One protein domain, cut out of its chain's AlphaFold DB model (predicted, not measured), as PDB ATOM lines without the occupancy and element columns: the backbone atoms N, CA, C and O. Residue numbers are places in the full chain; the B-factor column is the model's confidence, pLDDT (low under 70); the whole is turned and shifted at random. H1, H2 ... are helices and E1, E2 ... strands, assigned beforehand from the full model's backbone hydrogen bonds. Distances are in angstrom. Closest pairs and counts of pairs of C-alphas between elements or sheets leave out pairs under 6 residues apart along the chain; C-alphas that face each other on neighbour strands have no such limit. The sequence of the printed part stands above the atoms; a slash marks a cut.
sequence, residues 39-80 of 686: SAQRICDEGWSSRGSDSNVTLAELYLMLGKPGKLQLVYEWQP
ATOM      1  N   SER A  39     160.433 147.927 148.204       62.41
ATOM      2  CA  SER A  39     161.098 148.161 146.923       62.41
ATOM      3  C   SER A  39     160.792 147.011 145.964       62.41
ATOM      4  O   SER A  39     160.896 145.841 146.331       62.41
ATOM      5  N   ALA A  40     160.408 147.339 144.729       65.38
ATOM      6  CA  ALA A  40     160.125 146.339 143.699       65.38
ATOM      7  C   ALA A  40     161.324 145.382 143.514       65.38
ATOM      8  O   ALA A  40     161.148 144.177 143.374       65.38
ATOM      9  N   GLN A  41     162.533 145.928 143.679       67.56
ATOM     10  CA  GLN A  41     163.803 145.219 143.799       67.56
ATOM     11  C   GLN A  41     163.799 144.122 144.882       67.56
ATOM     12  O   GLN A  41     164.105 142.980 144.568       67.56
ATOM     13  N   ARG A  42     163.345 144.400 146.115       72.38
ATOM     14  CA  ARG A  42     163.244 143.381 147.177       72.38
ATOM     15  C   ARG A  42     162.321 142.221 146.787       72.38
ATOM     16  O   ARG A  42     162.589 141.084 147.152       72.38
ATOM     17  N   ILE A  43     161.254 142.493 146.034       76.19
ATOM     18  CA  ILE A  43     160.327 141.459 145.544       76.19
ATOM     19  C   ILE A  43     160.944 140.647 144.388       76.19
ATOM     20  O   ILE A  43     160.641 139.462 144.243       76.19
ATOM     21  N   CYS A  44     161.833 141.244 143.591       70.38
ATOM     22  CA  CYS A  44     162.642 140.518 142.610       70.38
ATOM     23  C   CYS A  44     163.708 139.632 143.275       70.38
ATOM     24  O   CYS A  44     163.855 138.471 142.889       70.38
ATOM     25  N   ASP A  45     164.396 140.158 144.290       68.12
ATOM     26  CA  ASP A  45     165.526 139.505 144.964       68.12
ATOM     27  C   ASP A  45     165.079 138.378 145.915       68.12
ATOM     28  O   ASP A  45     165.597 137.264 145.844       68.12
ATOM     29  N   GLU A  46     164.093 138.632 146.786       71.69
ATOM     30  CA  GLU A  46     163.543 137.634 147.729       71.69
ATOM     31  C   GLU A  46     162.468 136.738 147.083       71.69
ATOM     32  O   GLU A  46     162.115 135.682 147.612       71.69
ATOM     33  N   GLY A  47     161.941 137.151 145.928       69.00
ATOM     34  CA  GLY A  47     160.788 136.535 145.287       69.00
ATOM     35  C   GLY A  47     159.454 136.900 145.949       69.00
ATOM     36  O   GLY A  47     159.360 137.334 147.096       69.00
ATOM     37  N   TRP A  48     158.370 136.680 145.210       71.38
ATOM     38  CA  TRP A  48     157.005 136.865 145.692       71.38
ATOM     39  C   TRP A  48     156.393 135.527 146.128       71.38
ATOM     40  O   TRP A  48     156.567 134.486 145.479       71.38
ATOM     41  N   SER A  49     155.627 135.537 147.220       68.25
ATOM     42  CA  SER A  49     154.753 134.422 147.580       68.25
ATOM     43  C   SER A  49     153.428 134.938 148.130       68.25
ATOM     44  O   SER A  49     153.400 135.789 149.014       68.25
ATOM     45  N   SER A  50     152.320 134.365 147.663       61.16
ATOM     46  CA  SER A  50     150.967 134.659 148.153       61.16
ATOM     47  C   SER A  50     150.670 134.026 149.526       61.16
ATOM     48  O   SER A  50     149.515 133.737 149.835       61.16
ATOM     49  N   ARG A  51     151.713 133.679 150.292       61.12
ATOM     50  CA  ARG A  51     151.632 132.864 151.514       61.12
ATOM     51  C   ARG A  51     152.091 133.609 152.768       61.12
ATOM     52  O   ARG A  51     151.744 133.186 153.864       61.12
ATOM     53  N   GLY A  52     152.845 134.699 152.612       56.38
ATOM     54  CA  GLY A  52     153.166 135.606 153.711       56.38
ATOM     55  C   GLY A  52     152.005 136.563 153.966       56.38
ATOM     56  O   GLY A  52     151.683 137.377 153.101       56.38
ATOM     57  N   SER A  53     151.403 136.483 155.153       51.41
ATOM     58  CA  SER A  53     150.254 137.302 155.574       51.41
ATOM     59  C   SER A  53     150.516 138.818 155.543       51.41
ATOM     60  O   SER A  53     149.572 139.603 155.476       51.41
ATOM     61  N   ASP A  54     151.789 139.228 155.547       54.75
ATOM     62  CA  ASP A  54     152.233 140.619 155.738       54.75
ATOM     63  C   ASP A  54     152.535 141.364 154.425       54.75
ATOM     64  O   ASP A  54     153.094 142.469 154.423       54.75
ATOM     65  N   SER A  55     152.218 140.747 153.285       60.28
ATOM     66  CA  SER A  55     152.307 141.377 151.969       60.28
ATOM     67  C   SER A  55     151.297 140.762 151.002       60.28
ATOM     68  O   SER A  55     151.656 139.957 150.143       60.28
ATOM     69  N   ASN A  56     150.039 141.203 151.101       66.88
ATOM     70  CA  ASN A  56     148.972 140.924 150.130       66.88
ATOM     71  C   ASN A  56     149.197 141.651 148.787       66.88
ATOM     72  O   ASN A  56     148.262 142.212 148.226       66.88
ATOM     73  N   VAL A  57     150.435 141.661 148.281       74.56
ATOM     74  CA  VAL A  57     150.772 142.272 146.994       74.56
ATOM     75  C   VAL A  57     150.158 141.418 145.894       74.56
ATOM     76  O   VAL A  57     150.514 140.245 145.753       74.56
ATOM     77  N   THR A  58     149.221 141.976 145.135       81.94
ATOM     78  CA  THR A  58     148.545 141.249 144.053       81.94
ATOM     79  C   THR A  58     149.404 141.186 142.786       81.94
ATOM     80  O   THR A  58     150.285 142.012 142.563       81.94
ATOM     81  N   LEU A  59     149.122 140.234 141.886       79.19
ATOM     82  CA  LEU A  59     149.796 140.178 140.579       79.19
ATOM     83  C   LEU A  59     149.567 141.467 139.757       79.19
ATOM     84  O   LEU A  59     150.446 141.883 139.008       79.19
ATOM     85  N   ALA A  60     148.416 142.124 139.933       79.12
ATOM     86  CA  ALA A  60     148.126 143.420 139.322       79.12
ATOM     87  C   ALA A  60     149.020 144.536 139.889       79.12
ATOM     88  O   ALA A  60     149.570 145.323 139.121       79.12
ATOM     89  N   GLU A  61     149.235 144.569 141.207       82.75
ATOM     90  CA  GLU A  61     150.190 145.489 141.837       82.75
ATOM     91  C   GLU A  61     151.631 145.220 141.398       82.75
ATOM     92  O   GLU A  61     152.357 146.173 141.140       82.75
ATOM     93  N   LEU A  62     152.033 143.957 141.203       82.56
ATOM     94  CA  LEU A  62     153.342 143.640 140.618       82.56
ATOM     95  C   LEU A  62     153.491 144.239 139.211       82.56
ATOM     96  O   LEU A  62     154.513 144.858 138.929       82.56
ATOM     97  N   TYR A  63     152.475 144.140 138.347       81.38
ATOM     98  CA  TYR A  63     152.510 144.799 137.034       81.38
ATOM     99  C   TYR A  63     152.524 146.335 137.127       81.38
ATOM    100  O   TYR A  63     153.180 146.986 136.314       81.38
ATOM    101  N   LEU A  64     151.859 146.932 138.122       83.56
ATOM    102  CA  LEU A  64     151.918 148.381 138.357       83.56
ATOM    103  C   LEU A  64     153.292 148.834 138.883       83.56
ATOM    104  O   LEU A  64     153.782 149.882 138.472       83.56
ATOM    105  N   MET A  65     153.932 148.042 139.749       82.19
ATOM    106  CA  MET A  65     155.245 148.341 140.338       82.19
ATOM    107  C   MET A  65     156.416 148.093 139.378       82.19
ATOM    108  O   MET A  65     157.405 148.820 139.422       82.19
ATOM    109  N   LEU A  66     156.335 147.046 138.550       77.88
ATOM    110  CA  LEU A  66     157.450 146.544 137.732       77.88
ATOM    111  C   LEU A  66     157.264 146.799 136.225       77.88
ATOM    112  O   LEU A  66     158.184 146.562 135.439       77.88
ATOM    113  N   GLY A  67     156.098 147.306 135.816       75.06
ATOM    114  CA  GLY A  67     155.812 147.749 134.455       75.06
ATOM    115  C   GLY A  67     155.275 146.662 133.517       75.06
ATOM    116  O   GLY A  67     154.631 145.694 133.923       75.06
ATOM    117  N   LYS A  68     155.492 146.872 132.210       72.00
ATOM    118  CA  LYS A  68     154.831 146.120 131.126       72.00
ATOM    119  C   LYS A  68     154.967 144.596 131.318       72.00
ATOM    120  O   LYS A  68     156.096 144.115 131.433       72.00
ATOM    121  N   PRO A  69     153.871 143.814 131.225       61.41
ATOM    122  CA  PRO A  69     153.881 142.379 131.529       61.41
ATOM    123  C   PRO A  69     154.857 141.579 130.658       61.41
ATOM    124  O   PRO A  69     155.461 140.627 131.136       61.41
ATOM    125  N   GLY A  70     155.084 142.005 129.409       66.25
ATOM    126  CA  GLY A  70     156.047 141.378 128.495       66.25
ATOM    127  C   GLY A  70     157.527 141.529 128.878       66.25
ATOM    128  O   GLY A  70     158.364 140.938 128.209       66.25
ATOM    129  N   LYS A  71     157.866 142.303 129.923       73.19
ATOM    130  CA  LYS A  71     159.237 142.427 130.460       73.19
ATOM    131  C   LYS A  71     159.480 141.623 131.745       73.19
ATOM    132  O   LYS A  71     160.607 141.607 132.241       73.19
ATOM    133  N   LEU A  72     158.446 140.990 132.306       72.62
ATOM    134  CA  LEU A  72     158.536 140.273 133.579       72.62
ATOM    135  C   LEU A  72     158.608 138.770 133.331       72.62
ATOM    136  O   LEU A  72     157.629 138.151 132.911       72.62
ATOM    137  N   GLN A  73     159.757 138.165 133.630       75.88
ATOM    138  CA  GLN A  73     159.886 136.716 133.603       75.88
ATOM    139  C   GLN A  73     159.438 136.137 134.947       75.88
ATOM    140  O   GLN A  73     160.069 136.336 135.989       75.88
ATOM    141  N   LEU A  74     158.323 135.410 134.903       79.00
ATOM    142  CA  LEU A  74     157.710 134.752 136.048       79.00
ATOM    143  C   LEU A  74     158.257 133.323 136.182       79.00
ATOM    144  O   LEU A  74     157.956 132.465 135.352       79.00
ATOM    145  N   VAL A  75     159.053 133.056 137.222       79.06
ATOM    146  CA  VAL A  75     159.626 131.726 137.484       79.06
ATOM    147  C   VAL A  75     158.885 131.052 138.640       79.06
ATOM    148  O   VAL A  75     158.894 131.505 139.790       79.06
ATOM    149  N   TYR A  76     158.231 129.936 138.324       76.12
ATOM    150  CA  TYR A  76     157.510 129.119 139.293       76.12
ATOM    151  C   TYR A  76     158.462 128.139 139.975       76.12
ATOM    152  O   TYR A  76     159.044 127.270 139.333       76.12
ATOM    153  N   GLU A  77     158.570 128.262 141.293       76.69
ATOM    154  CA  GLU A  77     159.258 127.304 142.152       76.69
ATOM    155  C   GLU A  77     158.212 126.621 143.038       76.69
ATOM    156  O   GLU A  77     157.452 127.289 143.749       76.69
ATOM    157  N   TRP A  78     158.149 125.292 142.977       59.66
ATOM    158  CA  TRP A  78     157.209 124.485 143.752       59.66
ATOM    159  C   TRP A  78     157.750 124.232 145.157       59.66
ATOM    160  O   TRP A  78     158.371 123.202 145.415       59.66
ATOM    161  N   GLN A  79     157.496 125.154 146.083       57.22
ATOM    162  CA  GLN A  79     157.848 124.921 147.481       57.22
ATOM    163  C   GLN A  79     156.832 123.988 148.168       57.22
ATOM    164  O   GLN A  79     155.619 124.157 147.993       57.22
ATOM    165  N   PRO A  80     157.289 123.001 148.965       52.00
ATOM    166  CA  PRO A  80     156.397 122.173 149.765       52.00
ATOM    167  C   PRO A  80     155.668 123.047 150.791       52.00
ATOM    168  O   PRO A  80     156.249 123.950 151.388       52.00
TER     169      PRO A  80
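Overview. This is residues 39 to 80 of the 686 residues of an uncharacterized protein of Oncorhynchus mykiss (UniProt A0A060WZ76). Two short helices, H1 and H2, stand nearly at right angles, joined by a long loop whose residues 51 to 56 stick out; E1 and the tail after it make an extended arm along the longest axis. The printed part has 42 residues, with H1, H2 and E1 in that order. The class is mixed, helices and strands, with under half of the residues in named elements. It is only just compact, close to loose, with a radius of gyration of the C-alphas of 10.5 A and spans of 30 by 20 by 17 A.

Arrangement. H1, residues 40 to 45, and H2, residues 59 to 66, only just touch, with 3 pairs of C-alphas within 8 A; the closest C-alphas, of Ala 40 and Met 65, are 6.3 A apart. Their lines are about perpendicular, at 79 degrees. E1, residues 72 to 75, pairs with no named strand and is apart from H1. The closest C-alphas of H2 and E1, of Leu 66 and Leu 72, are 7.6 A apart. In H1 and H2 every O i to N i+4 pair is within hydrogen-bond range.

Along the chain. H1 begins at C-alpha 40 (160.125, 146.339, 143.699) and is 8.8 A long. H2 is 10.4 A long. E1 is 9.5 A long and ends at C-alpha 75 (159.626, 131.726, 137.484).

Size, cuts and confidence. The C-alphas of Lys 68 and Pro 80, the two farthest apart, are 30.4 A apart. The printed part has no cut. The link from H1 to H2 is long; that from H2 to E1 is tight. Mean pLDDT of the printed part is 70.4, with 18 residues under 70, among them 49 to 56.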